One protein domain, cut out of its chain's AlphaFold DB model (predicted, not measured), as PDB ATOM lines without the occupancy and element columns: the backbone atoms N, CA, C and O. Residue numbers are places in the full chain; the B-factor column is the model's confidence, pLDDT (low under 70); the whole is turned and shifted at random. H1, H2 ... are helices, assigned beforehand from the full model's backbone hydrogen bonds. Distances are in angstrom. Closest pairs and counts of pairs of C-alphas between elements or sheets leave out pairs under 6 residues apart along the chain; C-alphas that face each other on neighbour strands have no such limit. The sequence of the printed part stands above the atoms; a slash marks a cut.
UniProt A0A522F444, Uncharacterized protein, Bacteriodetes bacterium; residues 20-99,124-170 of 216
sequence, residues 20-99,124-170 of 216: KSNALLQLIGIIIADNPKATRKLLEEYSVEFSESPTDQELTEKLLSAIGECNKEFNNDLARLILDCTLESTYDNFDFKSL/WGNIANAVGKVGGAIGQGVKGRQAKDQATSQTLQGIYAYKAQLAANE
ATOM      1  N   LYS A  20     -30.018 -54.766 102.039       79.44
ATOM      2  CA  LYS A  20     -28.998 -55.505 102.795       79.44
ATOM      3  C   LYS A  20     -27.586 -55.226 102.284       79.44
ATOM      4  O   LYS A  20     -26.683 -55.036 103.091       79.44
ATOM      5  N   SER A  21     -27.400 -55.153 100.967       81.94
ATOM      6  CA  SER A  21     -26.123 -54.784 100.353       81.94
ATOM      7  C   SER A  21     -25.747 -53.344 100.694       81.94
ATOM      8  O   SER A  21     -24.613 -53.089 101.082       81.94
ATOM      9  N   ASN A  22     -26.701 -52.410 100.630       82.19
ATOM     10  CA  ASN A  22     -26.459 -51.014 101.013       82.19
ATOM     11  C   ASN A  22     -26.072 -50.898 102.500       82.19
ATOM     12  O   ASN A  22     -25.124 -50.189 102.834       82.19
ATOM     13  N   ALA A  23     -26.765 -51.618 103.389       81.69
ATOM     14  CA  ALA A  23     -26.444 -51.651 104.815       81.69
ATOM     15  C   ALA A  23     -25.057 -52.259 105.082       81.69
ATOM     16  O   ALA A  23     -24.291 -51.728 105.885       81.69
ATOM     17  N   LEU A  24     -24.706 -53.337 104.375       84.94
ATOM     18  CA  LEU A  24     -23.378 -53.938 104.456       84.94
ATOM     19  C   LEU A  24     -22.285 -52.960 104.006       84.94
ATOM     20  O   LEU A  24     -21.258 -52.857 104.665       84.94
ATOM     21  N   LEU A  25     -22.496 -52.222 102.917       87.25
ATOM     22  CA  LEU A  25     -21.524 -51.249 102.412       87.25
ATOM     23  C   LEU A  25     -21.322 -50.077 103.377       87.25
ATOM     24  O   LEU A  25     -20.193 -49.647 103.607       87.25
ATOM     25  N   GLN A  26     -22.396 -49.600 104.010       84.81
ATOM     26  CA  GLN A  26     -22.289 -48.612 105.086       84.81
ATOM     27  C   GLN A  26     -21.478 -49.152 106.265       84.81
ATOM     28  O   GLN A  26     -20.631 -48.442 106.802       84.81
ATOM     29  N   LEU A  27     -21.703 -50.412 106.638       84.25
ATOM     30  CA  LEU A  27     -20.983 -51.069 107.722       84.25
ATOM     31  C   LEU A  27     -19.499 -51.261 107.404       84.25
ATOM     32  O   LEU A  27     -18.649 -50.948 108.232       84.25
ATOM     33  N   ILE A  28     -19.179 -51.684 106.183       88.06
ATOM     34  CA  ILE A  28     -17.800 -51.718 105.688       88.06
ATOM     35  C   ILE A  28     -17.163 -50.327 105.812       88.06
ATOM     36  O   ILE A  28     -16.030 -50.208 106.275       88.06
ATOM     37  N   GLY A  29     -17.907 -49.270 105.474       87.31
ATOM     38  CA  GLY A  29     -17.448 -47.895 105.638       87.31
ATOM     39  C   GLY A  29     -17.133 -47.557 107.096       87.31
ATOM     40  O   GLY A  29     -16.049 -47.070 107.400       87.31
ATOM     41  N   ILE A  30     -18.037 -47.879 108.021       85.56
ATOM     42  CA  ILE A  30     -17.812 -47.672 109.459       85.56
ATOM     43  C   ILE A  30     -16.544 -48.400 109.922       85.56
ATOM     44  O   ILE A  30     -15.709 -47.800 110.589       85.56
ATOM     45  N   ILE A  31     -16.347 -49.655 109.517       88.19
ATOM     46  CA  ILE A  31     -15.189 -50.464 109.927       88.19
ATOM     47  C   ILE A  31     -13.878 -49.900 109.385       88.19
ATOM     48  O   ILE A  31     -12.891 -49.856 110.112       88.19
ATOM     49  N   ILE A  32     -13.855 -49.436 108.133       91.31
ATOM     50  CA  ILE A  32     -12.679 -48.755 107.573       91.31
ATOM     51  C   ILE A  32     -12.362 -47.495 108.380       91.31
ATOM     52  O   ILE A  32     -11.199 -47.238 108.679       91.31
ATOM     53  N   ALA A  33     -13.384 -46.719 108.740       88.12
ATOM     54  CA  ALA A  33     -13.202 -45.479 109.479       88.12
ATOM     55  C   ALA A  33     -12.741 -45.707 110.927       88.12
ATOM     56  O   ALA A  33     -11.927 -44.933 111.430       88.12
ATOM     57  N   ASP A  34     -13.272 -46.738 111.583       85.62
ATOM     58  CA  ASP A  34     -13.050 -47.032 113.000       85.62
ATOM     59  C   ASP A  34     -11.779 -47.865 113.227       85.62
ATOM     60  O   ASP A  34     -10.952 -47.538 114.075       85.62
ATOM     61  N   ASN A  35     -11.569 -48.897 112.404       89.62
ATOM     62  CA  ASN A  35     -10.477 -49.865 112.528       89.62
ATOM     63  C   ASN A  35      -9.696 -50.060 111.210       89.62
ATOM     64  O   ASN A  35      -9.537 -51.192 110.737       89.62
ATOM     65  N   PRO A  36      -9.097 -48.997 110.631       91.81
ATOM     66  CA  PRO A  36      -8.401 -49.081 109.340       91.81
ATOM     67  C   PRO A  36      -7.237 -50.081 109.344       91.81
ATOM     68  O   PRO A  36      -6.957 -50.726 108.335       91.81
ATOM     69  N   LYS A  37      -6.569 -50.259 110.494       92.81
ATOM     70  CA  LYS A  37      -5.469 -51.225 110.655       92.81
ATOM     71  C   LYS A  37      -5.940 -52.674 110.543       92.81
ATOM     72  O   LYS A  37      -5.231 -53.482 109.956       92.81
ATOM     73  N   ALA A  38      -7.105 -52.996 111.103       91.94
ATOM     74  CA  ALA A  38      -7.652 -54.348 111.046       91.94
ATOM     75  C   ALA A  38      -8.085 -54.691 109.616       91.94
ATOM     76  O   ALA A  38      -7.741 -55.757 109.114       91.94
ATOM     77  N   THR A  39      -8.727 -53.743 108.923       93.50
ATOM     78  CA  THR A  39      -9.074 -53.884 107.502       93.50
ATOM     79  C   THR A  39      -7.838 -54.063 106.625       93.50
ATOM     80  O   THR A  39      -7.803 -54.960 105.786       93.50
ATOM     81  N   ARG A  40      -6.799 -53.245 106.835       94.38
ATOM     82  CA  ARG A  40      -5.523 -53.377 106.124       94.38
ATOM     83  C   ARG A  40      -4.902 -54.755 106.352       94.38
ATOM     84  O   ARG A  40      -4.538 -55.409 105.385       94.38
ATOM     85  N   LYS A  41      -4.829 -55.204 107.609       95.19
ATOM     86  CA  LYS A  41      -4.258 -56.507 107.965       95.19
ATOM     87  C   LYS A  41      -5.006 -57.659 107.291       95.19
ATOM     88  O   LYS A  41      -4.362 -58.529 106.717       95.19
ATOM     89  N   LEU A  42      -6.342 -57.633 107.312       94.81
ATOM     90  CA  LEU A  42      -7.165 -58.619 106.609       94.81
ATOM     91  C   LEU A  42      -6.812 -58.666 105.117       94.81
ATOM     92  O   LEU A  42      -6.671 -59.734 104.547       94.81
ATOM     93  N   LEU A  43      -6.647 -57.515 104.470       94.69
ATOM     94  CA  LEU A  43      -6.319 -57.467 103.045       94.69
ATOM     95  C   LEU A  43      -4.879 -57.934 102.760       94.69
ATOM     96  O   LEU A  43      -4.654 -58.661 101.793       94.69
ATOM     97  N   GLU A  44      -3.919 -57.594 103.620       94.62
ATOM     98  CA  GLU A  44      -2.530 -58.072 103.528       94.62
ATOM     99  C   GLU A  44      -2.424 -59.600 103.693       94.62
ATOM    100  O   GLU A  44      -1.646 -60.232 102.978       94.62
ATOM    101  N   GLU A  45      -3.233 -60.218 104.565       94.75
ATOM    102  CA  GLU A  45      -3.308 -61.684 104.725       94.75
ATOM    103  C   GLU A  45      -3.718 -62.392 103.421       94.75
ATOM    104  O   GLU A  45      -3.284 -63.513 103.156       94.75
ATOM    105  N   TYR A  46      -4.464 -61.701 102.559       94.62
ATOM    106  CA  TYR A  46      -4.865 -62.167 101.230       94.62
ATOM    107  C   TYR A  46      -3.997 -61.576 100.106       94.62
ATOM    108  O   TYR A  46      -4.410 -61.533  98.950       94.62
ATOM    109  N   SER A  47      -2.765 -61.163 100.429       94.31
ATOM    110  CA  SER A  47      -1.760 -60.664  99.474       94.31
ATOM    111  C   SER A  47      -2.185 -59.414  98.691       94.31
ATOM    112  O   SER A  47      -1.701 -59.167  97.586       94.31
ATOM    113  N   VAL A  48      -3.085 -58.603  99.250       93.44
ATOM    114  CA  VAL A  48      -3.480 -57.329  98.651       93.44
ATOM    115  C   VAL A  48      -2.467 -56.252  99.028       93.44
ATOM    116  O   VAL A  48      -2.279 -55.927 100.198       93.44
ATOM    117  N   GLU A  49      -1.827 -55.671  98.017       91.81
ATOM    118  CA  GLU A  49      -0.826 -54.622  98.202       91.81
ATOM    119  C   GLU A  49      -1.447 -53.224  98.324       91.81
ATOM    120  O   GLU A  49      -2.418 -52.889  97.626       91.81
ATOM    121  N   PHE A  50      -0.810 -52.398  99.156       92.81
ATOM    122  CA  PHE A  50      -1.178 -51.017  99.460       92.81
ATOM    123  C   PHE A  50      -0.005 -50.062  99.261       92.81
ATOM    124  O   PHE A  50       1.161 -50.456  99.308       92.81
ATOM    125  N   SER A  51      -0.325 -48.778  99.128       92.56
ATOM    126  CA  SER A  51       0.625 -47.704  99.386       92.56
ATOM    127  C   SER A  51       1.121 -47.724 100.843       92.56
ATOM    128  O   SER A  51       0.546 -48.370 101.723       92.56
ATOM    129  N   GLU A  52       2.219 -47.017 101.117       88.62
ATOM    130  CA  GLU A  52       2.836 -46.970 102.451       88.62
ATOM    131  C   GLU A  52       1.842 -46.486 103.531       88.62
ATOM    132  O   GLU A  52       1.760 -47.055 104.628       88.62
ATOM    133  N   SER A  53       1.016 -45.497 103.176       90.75
ATOM    134  CA  SER A  53      -0.035 -44.893 103.999       90.75
ATOM    135  C   SER A  53      -1.391 -44.915 103.270       90.75
ATOM    136  O   SER A  53      -1.817 -43.899 102.713       90.75
ATOM    137  N   PRO A  54      -2.101 -46.060 103.279       92.00
ATOM    138  CA  PRO A  54      -3.304 -46.217 102.481       92.00
ATOM    139  C   PRO A  54      -4.416 -45.288 102.954       92.00
ATOM    140  O   PRO A  54      -4.684 -45.147 104.149       92.00
ATOM    141  N   THR A  55      -5.074 -44.657 101.986       95.06
ATOM    142  CA  THR A  55      -6.222 -43.782 102.237       95.06
ATOM    143  C   THR A  55      -7.497 -44.596 102.460       95.06
ATOM    144  O   THR A  55      -7.593 -45.745 102.031       95.06
ATOM    145  N   ASP A  56      -8.521 -43.985 103.061       92.62
ATOM    146  CA  ASP A  56      -9.862 -44.583 103.181       92.62
ATOM    147  C   ASP A  56     -10.405 -45.059 101.823       92.62
ATOM    148  O   ASP A  56     -11.041 -46.110 101.726       92.62
ATOM    149  N   GLN A  57     -10.134 -44.288 100.764       93.50
ATOM    150  CA  GLN A  57     -10.514 -44.629  99.399       93.50
ATOM    151  C   GLN A  57      -9.761 -45.861  98.903       93.50
ATOM    152  O   GLN A  57     -10.389 -46.786  98.397       93.50
ATOM    153  N   GLU A  58      -8.443 -45.905  99.086       94.31
ATOM    154  CA  GLU A  58      -7.639 -47.057  98.681       94.31
ATOM    155  C   GLU A  58      -8.071 -48.328  99.426       94.31
ATOM    156  O   GLU A  58      -8.297 -49.359  98.796       94.31
ATOM    157  N   LEU A  59      -8.280 -48.244 100.745       94.44
ATOM    158  CA  LEU A  59      -8.806 -49.353 101.548       94.44
ATOM    159  C   LEU A  59     -10.173 -49.815 101.038       94.44
ATOM    160  O   LEU A  59     -10.384 -51.012 100.866       94.44
ATOM    161  N   THR A  60     -11.076 -48.877 100.745       93.31
ATOM    162  CA  THR A  60     -12.408 -49.174 100.198       93.31
ATOM    163  C   THR A  60     -12.309 -49.893  98.854       93.31
ATOM    164  O   THR A  60     -12.913 -50.947  98.663       93.31
ATOM    165  N   GLU A  61     -11.541 -49.349  97.912       93.62
ATOM    166  CA  GLU A  61     -11.422 -49.898  96.562       93.62
ATOM    167  C   GLU A  61     -10.797 -51.292  96.566       93.62
ATOM    168  O   GLU A  61     -11.267 -52.185  95.853       93.62
ATOM    169  N   LYS A  62      -9.748 -51.491  97.369       94.75
ATOM    170  CA  LYS A  62      -9.052 -52.772  97.517       94.75
ATOM    171  C   LYS A  62      -9.938 -53.805  98.207       94.75
ATOM    172  O   LYS A  62     -10.047 -54.921  97.708       94.75
ATOM    173  N   LEU A  63     -10.653 -53.414  99.262       94.19
ATOM    174  CA  LEU A  63     -11.608 -54.278  99.950       94.19
ATOM    175  C   LEU A  63     -12.743 -54.731  99.032       94.19
ATOM    176  O   LEU A  63     -13.010 -55.923  98.921       94.19
ATOM    177  N   LEU A  64     -13.378 -53.802  98.318       92.44
ATOM    178  CA  LEU A  64     -14.446 -54.136  97.375       92.44
ATOM    179  C   LEU A  64     -13.944 -54.993  96.206       92.44
ATOM    180  O   LEU A  64     -14.695 -55.819  95.693       92.44
ATOM    181  N   SER A  65     -12.681 -54.827  95.800       91.12
ATOM    182  CA  SER A  65     -12.055 -55.707  94.804       91.12
ATOM    183  C   SER A  65     -11.899 -57.127  95.340       91.12
ATOM    184  O   SER A  65     -12.348 -58.057  94.681       91.12
ATOM    185  N   ALA A  66     -11.361 -57.284  96.555       91.50
ATOM    186  CA  ALA A  66     -11.203 -58.584  97.206       91.50
ATOM    187  C   ALA A  66     -12.554 -59.292  97.426       91.50
ATOM    188  O   ALA A  66     -12.684 -60.487  97.165       91.50
ATOM    189  N   ILE A  67     -13.599 -58.545  97.805       89.38
ATOM    190  CA  ILE A  67     -14.979 -59.057  97.879       89.38
ATOM    191  C   ILE A  67     -15.456 -59.527  96.493       89.38
ATOM    192  O   ILE A  67     -16.054 -60.596  96.368       89.38
ATOM    193  N   GLY A  68     -15.175 -58.751  95.442       86.75
ATOM    194  CA  GLY A  68     -15.518 -59.069  94.053       86.75
ATOM    195  C   GLY A  68     -14.868 -60.347  93.514       86.75
ATOM    196  O   GLY A  68     -15.467 -61.027  92.682       86.75
ATOM    197  N   GLU A  69     -13.690 -60.711  94.020       87.19
ATOM    198  CA  GLU A  69     -12.993 -61.961  93.684       87.19
ATOM    199  C   GLU A  69     -13.643 -63.207  94.320       87.19
ATOM    200  O   GLU A  69     -13.307 -64.335  93.963       87.19
ATOM    201  N   CYS A  70     -14.647 -63.018  95.187       66.88
ATOM    202  CA  CYS A  70     -15.543 -64.060  95.700       66.88
ATOM    203  C   CYS A  70     -14.852 -65.236  96.419       66.88
ATOM    204  O   CYS A  70     -15.367 -66.357  96.399       66.88
ATOM    205  N   ASN A  71     -13.727 -65.009  97.106       84.12
ATOM    206  CA  ASN A  71     -13.131 -66.044  97.954       84.12
ATOM    207  C   ASN A  71     -13.978 -66.249  99.230       84.12
ATOM    208  O   ASN A  71     -14.203 -65.325 100.012       84.12
ATOM    209  N   LYS A  72     -14.456 -67.481  99.450       86.31
ATOM    210  CA  LYS A  72     -15.291 -67.845 100.605       86.31
ATOM    211  C   LYS A  72     -14.568 -67.648 101.942       86.31
ATOM    212  O   LYS A  72     -15.213 -67.245 102.905       86.31
ATOM    213  N   GLU A  73     -13.266 -67.918 102.003       89.81
ATOM    214  CA  GLU A  73     -12.451 -67.705 103.207       89.81
ATOM    215  C   GLU A  73     -12.383 -66.213 103.536       89.81
ATOM    216  O   GLU A  73     -12.758 -65.810 104.637       89.81
ATOM    217  N   PHE A  74     -12.086 -65.387 102.529       91.50
ATOM    218  CA  PHE A  74     -12.064 -63.934 102.675       91.50
ATOM    219  C   PHE A  74     -13.402 -63.385 103.185       91.50
ATOM    220  O   PHE A  74     -13.449 -62.585 104.117       91.50
ATOM    221  N   ASN A  75     -14.514 -63.849 102.607       88.12
ATOM    222  CA  ASN A  75     -15.852 -63.411 103.008       88.12
ATOM    223  C   ASN A  75     -16.175 -63.777 104.465       88.12
ATOM    224  O   ASN A  75     -16.854 -63.013 105.154       88.12
ATOM    225  N   ASN A  76     -15.693 -64.927 104.938       89.19
ATOM    226  CA  ASN A  76     -15.868 -65.375 106.317       89.19
ATOM    227  C   ASN A  76     -15.042 -64.539 107.301       89.19
ATOM    228  O   ASN A  76     -15.561 -64.147 108.352       89.19
ATOM    229  N   ASP A  77     -13.790 -64.240 106.956       91.62
ATOM    230  CA  ASP A  77     -12.904 -63.420 107.783       91.62
ATOM    231  C   ASP A  77     -13.374 -61.964 107.829       91.62
ATOM    232  O   ASP A  77     -13.413 -61.354 108.899       91.62
ATOM    233  N   LEU A  78     -13.851 -61.429 106.703       90.88
ATOM    234  CA  LEU A  78     -14.496 -60.121 106.665       90.88
ATOM    235  C   LEU A  78     -15.772 -60.099 107.517       90.88
ATOM    236  O   LEU A  78     -15.984 -59.156 108.276       90.88
ATOM    237  N   ALA A  79     -16.616 -61.131 107.438       88.69
ATOM    238  CA  ALA A  79     -17.813 -61.226 108.275       88.69
ATOM    239  C   ALA A  79     -17.471 -61.268 109.770       88.69
ATOM    240  O   ALA A  79     -18.186 -60.679 110.584       88.69
ATOM    241  N   ARG A  80     -16.366 -61.928 110.136       89.38
ATOM    242  CA  ARG A  80     -15.849 -61.937 111.505       89.38
ATOM    243  C   ARG A  80     -15.359 -60.555 111.931       89.38
ATOM    244  O   ARG A  80     -15.781 -60.084 112.980       89.38
ATOM    245  N   LEU A  81     -14.569 -59.875 111.100       89.56
ATOM    246  CA  LEU A  81     -14.120 -58.504 111.360       89.56
ATOM    247  C   LEU A  81     -15.308 -57.550 111.565       89.56
ATOM    248  O   LEU A  81     -15.304 -56.734 112.486       89.56
ATOM    249  N   ILE A  82     -16.343 -57.682 110.730       86.12
ATOM    250  CA  ILE A  82     -17.589 -56.923 110.851       86.12
ATOM    251  C   ILE A  82     -18.266 -57.181 112.201       86.12
ATOM    252  O   ILE A  82     -18.715 -56.248 112.870       86.12
ATOM    253  N   LEU A  83     -18.350 -58.441 112.615       83.50
ATOM    254  CA  LEU A  83     -18.950 -58.812 113.891       83.50
ATOM    255  C   LEU A  83     -18.171 -58.277 115.084       83.50
ATOM    256  O   LEU A  83     -18.777 -57.684 115.971       83.50
ATOM    257  N   ASP A  84     -16.853 -58.430 115.082       82.56
ATOM    258  CA  ASP A  84     -16.006 -57.959 116.175       82.56
ATOM    259  C   ASP A  84     -16.151 -56.432 116.332       82.56
ATOM    260  O   ASP A  84     -16.429 -55.937 117.424       82.56
ATOM    261  N   CYS A  85     -16.139 -55.683 115.221       77.50
ATOM    262  CA  CYS A  85     -16.349 -54.231 115.246       77.50
ATOM    263  C   CYS A  85     -17.766 -53.827 115.691       77.50
ATOM    264  O   CYS A  85     -17.942 -52.805 116.349       77.50
ATOM    265  N   THR A  86     -18.803 -54.593 115.343       72.31
ATOM    266  CA  THR A  86     -20.194 -54.272 115.738       72.31
ATOM    267  C   THR A  86     -20.526 -54.654 117.175       72.31
ATOM    268  O   THR A  86     -21.433 -54.066 117.757       72.31
ATOM    269  N   LEU A  87     -19.817 -55.621 117.758       67.75
ATOM    270  CA  LEU A  87     -19.966 -55.989 119.165       67.75
ATOM    271  C   LEU A  87     -19.205 -55.038 120.095       67.75
ATOM    272  O   LEU A  87     -19.659 -54.802 121.214       67.75
ATOM    273  N   GLU A  88     -18.072 -54.498 119.641       60.56
ATOM    274  CA  GLU A  88     -17.238 -53.585 120.432       60.56
ATOM    275  C   GLU A  88     -17.585 -52.102 120.238       60.56
ATOM    276  O   GLU A  88     -17.368 -51.295 121.148       60.56
ATOM    277  N   SER A  89     -18.139 -51.710 119.085       54.84
ATOM    278  CA  SER A  89     -18.468 -50.305 118.836       54.84
ATOM    279  C   SER A  89     -19.666 -49.850 119.674       54.84
ATOM    280  O   SER A  89     -20.744 -50.439 119.664       54.84
ATOM    281  N   THR A  90     -19.506 -48.716 120.361       51.44
ATOM    282  CA  THR A  90     -20.573 -47.972 121.067       51.44
ATOM    283  C   THR A  90     -21.535 -47.283 120.088       51.44
ATOM    284  O   THR A  90     -22.024 -46.175 120.328       51.44
ATOM    285  N   TYR A  91     -21.752 -47.878 118.915       54.56
ATOM    286  CA  TYR A  91     -22.621 -47.339 117.883       54.56
ATOM    287  C   TYR A  91     -24.073 -47.703 118.214       54.56
ATOM    288  O   TYR A  91     -24.731 -48.476 117.523       54.56
ATOM    289  N   ASP A  92     -24.559 -47.125 119.316       51.22
ATOM    290  CA  ASP A  92     -25.771 -47.503 120.060       51.22
ATOM    291  C   ASP A  92     -27.097 -47.410 119.279       51.22
ATOM    292  O   ASP A  92     -28.142 -47.796 119.796       51.22
ATOM    293  N   ASN A  93     -27.093 -46.909 118.040       53.75
ATOM    294  CA  ASN A  93     -28.324 -46.635 117.288       53.75
ATOM    295  C   ASN A  93     -28.470 -47.412 115.976       53.75
ATOM    296  O   ASN A  93     -29.504 -47.279 115.321       53.75
ATOM    297  N   PHE A  94     -27.476 -48.199 115.559       60.69
ATOM    298  CA  PHE A  94     -27.620 -49.008 114.350       60.69
ATOM    299  C   PHE A  94     -28.013 -50.431 114.735       60.69
ATOM    300  O   PHE A  94     -27.231 -51.193 115.300       60.69
ATOM    301  N   ASP A  95     -29.263 -50.788 114.451       65.44
ATOM    302  CA  ASP A  95     -29.822 -52.097 114.779       65.44
ATOM    303  C   ASP A  95     -29.362 -53.161 113.766       65.44
ATOM    304  O   ASP A  95     -30.112 -53.655 112.920       65.44
ATOM    305  N   PHE A  96     -28.071 -53.500 113.843       67.25
ATOM    306  CA  PHE A  96     -27.422 -54.517 113.009       67.25
ATOM    307  C   PHE A  96     -28.135 -55.862 113.106       67.25
ATOM    308  O   PHE A  96     -28.313 -56.567 112.112       67.25
ATOM    309  N   LYS A  97     -28.571 -56.212 114.319       66.62
ATOM    310  CA  LYS A  97     -29.267 -57.470 114.562       66.62
ATOM    311  C   LYS A  97     -30.565 -57.516 113.775       66.62
ATOM    312  O   LYS A  97     -30.789 -58.520 113.111       66.62
ATOM    313  N   SER A  98     -31.398 -56.473 113.776       68.19
ATOM    314  CA  SER A  98     -32.652 -56.537 113.014       68.19
ATOM    315  C   SER A  98     -32.451 -56.512 111.501       68.19
ATOM    316  O   SER A  98     -33.175 -57.221 110.803       68.19
ATOM    317  N   LEU A  99     -31.455 -55.789 110.980       68.12
ATOM    318  CA  LEU A  99     -31.177 -55.737 109.536       68.12
ATOM    319  C   LEU A  99     -30.793 -57.102 108.955       68.12
ATOM    320  O   LEU A  99     -31.275 -57.490 107.887       68.12
ATOM    321  N   TRP A 124     -23.586 -64.029 111.870       81.31
ATOM    322  CA  TRP A 124     -22.373 -64.290 111.084       81.31
ATOM    323  C   TRP A 124     -22.658 -64.857 109.688       81.31
ATOM    324  O   TRP A 124     -22.178 -64.312 108.697       81.31
ATOM    325  N   GLY A 125     -23.491 -65.898 109.589       79.88
ATOM    326  CA  GLY A 125     -23.831 -66.516 108.305       79.88
ATOM    327  C   GLY A 125     -24.600 -65.561 107.388       79.88
ATOM    328  O   GLY A 125     -24.379 -65.544 106.177       79.88
ATOM    329  N   ASN A 126     -25.449 -64.705 107.965       81.44
ATOM    330  CA  ASN A 126     -26.196 -63.694 107.213       81.44
ATOM    331  C   ASN A 126     -25.286 -62.583 106.670       81.44
ATOM    332  O   ASN A 126     -25.478 -62.147 105.534       81.44
ATOM    333  N   ILE A 127     -24.279 -62.160 107.443       82.06
ATOM    334  CA  ILE A 127     -23.273 -61.190 106.993       82.06
ATOM    335  C   ILE A 127     -22.406 -61.805 105.890       82.06
ATOM    336  O   ILE A 127     -22.274 -61.200 104.829       82.06
ATOM    337  N   ALA A 128     -21.886 -63.021 106.081       84.25
ATOM    338  CA  ALA A 128     -21.065 -63.704 105.077       84.25
ATOM    339  C   ALA A 128     -21.814 -63.893 103.743       84.25
ATOM    340  O   ALA A 128     -21.255 -63.668 102.669       84.25
ATOM    341  N   ASN A 129     -23.110 -64.228 103.796       83.44
ATOM    342  CA  ASN A 129     -23.963 -64.307 102.607       83.44
ATOM    343  C   ASN A 129     -24.137 -62.932 101.936       83.44
ATOM    344  O   ASN A 129     -23.992 -62.814 100.721       83.44
ATOM    345  N   ALA A 130     -24.387 -61.871 102.712       84.75
ATOM    346  CA  ALA A 130     -24.486 -60.515 102.172       84.75
ATOM    347  C   ALA A 130     -23.179 -60.064 101.492       84.75
ATOM    348  O   ALA A 130     -23.231 -59.498 100.399       84.75
ATOM    349  N   VAL A 131     -22.019 -60.376 102.082       84.88
ATOM    350  CA  VAL A 131     -20.702 -60.127 101.472       84.88
ATOM    351  C   VAL A 131     -20.579 -60.884 100.153       84.88
ATOM    352  O   VAL A 131     -20.237 -60.284  99.138       84.88
ATOM    353  N   GLY A 132     -20.947 -62.168 100.132       84.06
ATOM    354  CA  GLY A 132     -20.949 -62.973  98.910       84.06
ATOM    355  C   GLY A 132     -21.850 -62.405  97.807       84.06
ATOM    356  O   GLY A 132     -21.463 -62.413  96.641       84.06
ATOM    357  N   LYS A 133     -23.020 -61.852  98.151       84.19
ATOM    358  CA  LYS A 133     -23.921 -61.195  97.185       84.19
ATOM    359  C   LYS A 133     -23.321 -59.921  96.597       84.19
ATOM    360  O   LYS A 133     -23.386 -59.727  95.384       84.19
ATOM    361  N   VAL A 134     -22.719 -59.076  97.436       83.44
ATOM    362  CA  VAL A 134     -22.001 -57.876  96.977       83.44
ATOM    363  C   VAL A 134     -20.824 -58.272  96.086       83.44
ATOM    364  O   VAL A 134     -20.662 -57.701  95.008       83.44
ATOM    365  N   GLY A 135     -20.071 -59.305  96.467       84.06
ATOM    366  CA  GLY A 135     -18.988 -59.869  95.662       84.06
ATOM    367  C   GLY A 135     -19.459 -60.359  94.303       84.06
ATOM    368  O   GLY A 135     -18.928 -59.938  93.279       84.06
ATOM    369  N   GLY A 136     -20.531 -61.150  94.275       83.44
ATOM    370  CA  GLY A 136     -21.130 -61.637  93.036       83.44
ATOM    371  C   GLY A 136     -21.612 -60.510  92.119       83.44
ATOM    372  O   GLY A 136     -21.484 -60.623  90.903       83.44
ATOM    373  N   ALA A 137     -22.123 -59.406  92.674       82.75
ATOM    374  CA  ALA A 137     -22.511 -58.236  91.889       82.75
ATOM    375  C   ALA A 137     -21.293 -57.482  91.326       82.75
ATOM    376  O   ALA A 137     -21.294 -57.101  90.156       82.75
ATOM    377  N   ILE A 138     -20.245 -57.296  92.134       84.69
ATOM    378  CA  ILE A 138     -19.014 -56.580  91.764       84.69
ATOM    379  C   ILE A 138     -18.149 -57.386  90.782       84.69
ATOM    380  O   ILE A 138     -17.522 -56.810  89.894       84.69
ATOM    381  N   GLY A 139     -18.144 -58.716  90.879       82.62
ATOM    382  CA  GLY A 139     -17.347 -59.599  90.024       82.62
ATOM    383  C   GLY A 139     -17.845 -59.725  88.574       82.62
ATOM    384  O   GLY A 139     -17.125 -60.234  87.717       82.62
ATOM    385  N   GLN A 140     -19.052 -59.245  88.240       78.62
ATOM    386  CA  GLN A 140     -19.688 -59.434  86.922       78.62
ATOM    387  C   GLN A 140     -19.180 -58.486  85.812       78.62
ATOM    388  O   GLN A 140     -19.955 -57.773  85.160       78.62
ATOM    389  N   GLY A 141     -17.871 -58.473  85.552       74.56
ATOM    390  CA  GLY A 141     -17.268 -57.799  84.393       74.56
ATOM    391  C   GLY A 141     -17.659 -56.317  84.258       74.56
ATOM    392  O   GLY A 141     -17.401 -55.512  85.149       74.56
ATOM    393  N   VAL A 142     -18.282 -55.931  83.134       70.12
ATOM    394  CA  VAL A 142     -18.664 -54.525  82.856       70.12
ATOM    395  C   VAL A 142     -19.758 -54.018  83.804       70.12
ATOM    396  O   VAL A 142     -19.667 -52.890  84.284       70.12
ATOM    397  N   LYS A 143     -20.759 -54.850  84.124       75.81
ATOM    398  CA  LYS A 143     -21.784 -54.510  85.131       75.81
ATOM    399  C   LYS A 143     -21.181 -54.470  86.536       75.81
ATOM    400  O   LYS A 143     -21.565 -53.630  87.344       75.81
ATOM    401  N   GLY A 144     -20.185 -55.320  86.771       80.31
ATOM    402  CA  GLY A 144     -19.393 -55.358  87.991       80.31
ATOM    403  C   GLY A 144     -18.650 -54.058  88.277       80.31
ATOM    404  O   GLY A 144     -18.661 -53.592  89.410       80.31
ATOM    405  N   ARG A 145     -18.099 -53.395  87.249       82.94
ATOM    406  CA  ARG A 145     -17.479 -52.067  87.413       82.94
ATOM    407  C   ARG A 145     -18.473 -51.013  87.898       82.94
ATOM    408  O   ARG A 145     -18.193 -50.338  88.878       82.94
ATOM    409  N   GLN A 146     -19.654 -50.929  87.281       84.19
ATOM    410  CA  GLN A 146     -20.695 -49.991  87.725       84.19
ATOM    411  C   GLN A 146     -21.162 -50.296  89.157       84.19
ATOM    412  O   GLN A 146     -21.317 -49.384  89.968       84.19
ATOM    413  N   ALA A 147     -21.341 -51.580  89.488       83.38
ATOM    414  CA  ALA A 147     -21.683 -52.009  90.841       83.38
ATOM    415  C   ALA A 147     -20.573 -51.663  91.848       83.38
ATOM    416  O   ALA A 147     -20.873 -51.208  92.951       83.38
ATOM    417  N   LYS A 148     -19.300 -51.811  91.463       87.81
ATOM    418  CA  LYS A 148     -18.137 -51.436  92.274       87.81
ATOM    419  C   LYS A 148     -18.076 -49.934  92.522       87.81
ATOM    420  O   LYS A 148     -17.845 -49.530  93.658       87.81
ATOM    421  N   ASP A 149     -18.298 -49.113  91.501       86.94
ATOM    422  CA  ASP A 149     -18.276 -47.652  91.636       86.94
ATOM    423  C   ASP A 149     -19.393 -47.181  92.577       86.94
ATOM    424  O   ASP A 149     -19.166 -46.370  93.479       86.94
ATOM    425  N   GLN A 150     -20.592 -47.758  92.434       87.00
ATOM    426  CA  GLN A 150     -21.706 -47.498  93.343       87.00
ATOM    427  C   GLN A 150     -21.387 -47.953  94.772       87.00
ATOM    428  O   GLN A 150     -21.607 -47.195  95.719       87.00
ATOM    429  N   ALA A 151     -20.837 -49.158  94.930       87.44
ATOM    430  CA  ALA A 151     -20.449 -49.703  96.225       87.44
ATOM    431  C   ALA A 151     -19.367 -48.852  96.907       87.44
ATOM    432  O   ALA A 151     -19.452 -48.575  98.103       87.44
ATOM    433  N   THR A 152     -18.395 -48.368  96.134       89.00
ATOM    434  CA  THR A 152     -17.323 -47.479  96.600       89.00
ATOM    435  C   THR A 152     -17.910 -46.163  97.092       89.00
ATOM    436  O   THR A 152     -17.626 -45.739  98.210       89.00
ATOM    437  N   SER A 153     -18.793 -45.543  96.302       88.19
ATOM    438  CA  SER A 153     -19.453 -44.290  96.680       88.19
ATOM    439  C   SER A 153     -20.261 -44.429  97.974       88.19
ATOM    440  O   SER A 153     -20.131 -43.596  98.868       88.19
ATOM    441  N   GLN A 154     -21.045 -45.501  98.110       86.88
ATOM    442  CA  GLN A 154     -21.837 -45.761  99.316       86.88
ATOM    443  C   GLN A 154     -20.966 -46.031 100.546       86.88
ATOM    444  O   GLN A 154     -21.255 -45.520 101.628       86.88
ATOM    445  N   THR A 155     -19.881 -46.787 100.379       84.94
ATOM    446  CA  THR A 155     -18.934 -47.082 101.462       84.94
ATOM    447  C   THR A 155     -18.257 -45.802 101.953       84.94
ATOM    448  O   THR A 155     -18.252 -45.521 103.152       84.94
ATOM    449  N   LEU A 156     -17.772 -44.961 101.031       87.88
ATOM    450  CA  LEU A 156     -17.178 -43.661 101.354       87.88
ATOM    451  C   LEU A 156     -18.181 -42.719 102.035       87.88
ATOM    452  O   LEU A 156     -17.835 -42.046 103.003       87.88
ATOM    453  N   GLN A 157     -19.436 -42.682 101.577       84.50
ATOM    454  CA  GLN A 157     -20.494 -41.922 102.254       84.50
ATOM    455  C   GLN A 157     -20.695 -42.396 103.698       84.50
ATOM    456  O   GLN A 157     -20.829 -41.559 104.592       84.50
ATOM    457  N   GLY A 158     -20.659 -43.712 103.936       80.75
ATOM    458  CA  GLY A 158     -20.696 -44.295 105.278       80.75
ATOM    459  C   GLY A 158     -19.537 -43.818 106.157       80.75
ATOM    460  O   GLY A 158     -19.772 -43.361 107.276       80.75
ATOM    461  N   ILE A 159     -18.308 -43.824 105.627       83.44
ATOM    462  CA  ILE A 159     -17.108 -43.309 106.316       83.44
ATOM    463  C   ILE A 159     -17.302 -41.848 106.736       83.44
ATOM    464  O   ILE A 159     -17.081 -41.496 107.897       83.44
ATOM    465  N   TYR A 160     -17.723 -40.984 105.809       85.94
ATOM    466  CA  TYR A 160     -17.888 -39.558 106.094       85.94
ATOM    467  C   TYR A 160     -19.012 -39.289 107.094       85.94
ATOM    468  O   TYR A 160     -18.834 -38.473 108.000       85.94
ATOM    469  N   ALA A 161     -20.143 -39.988 106.968       81.88
ATOM    470  CA  ALA A 161     -21.246 -39.885 107.917       81.88
ATOM    471  C   ALA A 161     -20.809 -40.303 109.330       81.88
ATOM    472  O   ALA A 161     -21.077 -39.583 110.294       81.88
ATOM    473  N   TYR A 162     -20.062 -41.405 109.443       80.31
ATOM    474  CA  TYR A 162     -19.528 -41.894 110.712       80.31
ATOM    475  C   TYR A 162     -18.555 -40.898 111.353       80.31
ATOM    476  O   TYR A 162     -18.724 -40.507 112.509       80.31
ATOM    477  N   LYS A 163     -17.572 -40.403 110.589       82.19
ATOM    478  CA  LYS A 163     -16.605 -39.407 111.079       82.19
ATOM    479  C   LYS A 163     -17.285 -38.104 111.508       82.19
ATOM    480  O   LYS A 163     -16.920 -37.533 112.535       82.19
ATOM    481  N   ALA A 164     -18.302 -37.652 110.771       82.38
ATOM    482  CA  ALA A 164     -19.090 -36.479 111.145       82.38
ATOM    483  C   ALA A 164     -19.857 -36.696 112.461       82.38
ATOM    484  O   ALA A 164     -19.896 -35.803 113.308       82.38
ATOM    485  N   GLN A 165     -20.425 -37.888 112.666       78.75
ATOM    486  CA  GLN A 165     -21.107 -38.237 113.910       78.75
ATOM    487  C   GLN A 165     -20.143 -38.323 115.098       78.75
ATOM    488  O   GLN A 165     -20.468 -37.817 116.173       78.75
ATOM    489  N   LEU A 166     -18.953 -38.906 114.921       78.06
ATOM    490  CA  LEU A 166     -17.912 -38.915 115.953       78.06
ATOM    491  C   LEU A 166     -17.529 -37.490 116.362       78.06
ATOM    492  O   LEU A 166     -17.576 -37.165 117.548       78.06
ATOM    493  N   ALA A 167     -17.266 -36.613 115.390       79.69
ATOM    494  CA  ALA A 167     -16.955 -35.211 115.654       79.69
ATOM    495  C   ALA A 167     -18.100 -34.486 116.392       79.69
ATOM    496  O   ALA A 167     -17.856 -33.724 117.331       79.69
ATOM    497  N   ALA A 168     -19.358 -34.751 116.022       76.25
ATOM    498  CA  ALA A 168     -20.525 -34.191 116.702       76.25
ATOM    499  C   ALA A 168     -20.663 -34.703 118.150       76.25
ATOM    500  O   ALA A 168     -20.959 -33.926 119.062       76.25
ATOM    501  N   ASN A 169     -20.399 -35.991 118.384       70.12
ATOM    502  CA  ASN A 169     -20.447 -36.610 119.708       70.12
ATOM    503  C   ASN A 169     -19.310 -36.125 120.621       70.12
ATOM    504  O   ASN A 169     -19.529 -35.896 121.814       70.12
ATOM    505  N   GLU A 170     -18.111 -35.911 120.081       67.75
ATOM    506  CA  GLU A 170     -16.998 -35.300 120.812       67.75
ATOM    507  C   GLU A 170     -17.297 -33.843 121.186       67.75
ATOM    508  O   GLU A 170     -17.099 -33.441 122.339       67.75
TER     509      GLU A 170
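Overview. This is residues 20 to 99 and 124 to 170 of the 216 residues of an uncharacterized protein of Bacteriodetes bacterium (UniProt A0A522F444). A compact cluster of crossed helices is built round H1 in the middle, with the long helix H7 crossing it on one side and H4 on the opposite side. H3 and H6 meet about perpendicular and fill in between those two sides, H2 covers H3 and H4 at one side of the cluster, and the short H5 lies out at the edge. The 127 printed residues hold seven named helices, H1 to H7 in chain order, and no named strand; the class is all helix. The radius of gyration of the C-alphas is 13.7 A, and the spans are 42 by 36 by 26 A.

Along the chain. Find C-alpha 20 at (-28.998, -55.505, 102.795); from there H1 runs through residues 20 to 34, 20.7 A long. Next come H2, residues 36 to 45, 14.4 A, and H3, residues 56 to 68, 18.0 A. H4 begins at C-alpha 72, (-15.291, -67.845, 100.605), and covers residues 72 to 88, 24.5 A. H5 is residues 96 to 99, 5.3 A, and H6 is residues 124 to 138, 21.1 A. H7, residues 141 to 170, is the longest at 42.8 A and ends at C-alpha 170, (-16.998, -35.300, 120.812).

Arrangement. Begin at H3, the hub, which touches five other helices. Its C-alpha Gly 68 is 3.9 A from that of Gly 135, where H3, with residues 64 to 68 alone, touches H6 about perpendicular at 88 degrees. H3 touches H2 at a steep tilt of 39 degrees, the same way, closest at the C-alphas of Leu 43 and Leu 63, 6.9 A. H3 and H4 only just touch, and only at the corner by their link, with 3 pairs of C-alphas within 8 A. Look next at Gly 29 and Thr 155, whose C-alphas, 4.5 A apart, are the closest of H1 and H7; these helices touch at a steep tilt of 52 degrees, the same way, H7 with residues 151 to 163 alone. H4 touches H6 at 55 degrees, steep and opposite ways, closest at the C-alphas of Ala 79 and Ala 128, 5.2 A. H4 and H7 are apart. H5 touches no helix but is near H1. Every O i to N i+4 pair is within hydrogen-bond range in H1, H2, H3, H4 and H6; in H7 it is 25 of 26, and H5 is too short for such a pair.

Size, cuts and confidence. The C-alphas farthest apart are those of Gly 141 and Glu 170, 42.8 A. Residues 100 to 123 are cut out, and C-alphas 99 and 124 stand 12.4 A apart across the cut. Of the links printed whole, none is long. Mean pLDDT of the printed part is 83.6; look for values under 70 at residue 70, residues 87 to 99 and residue 170.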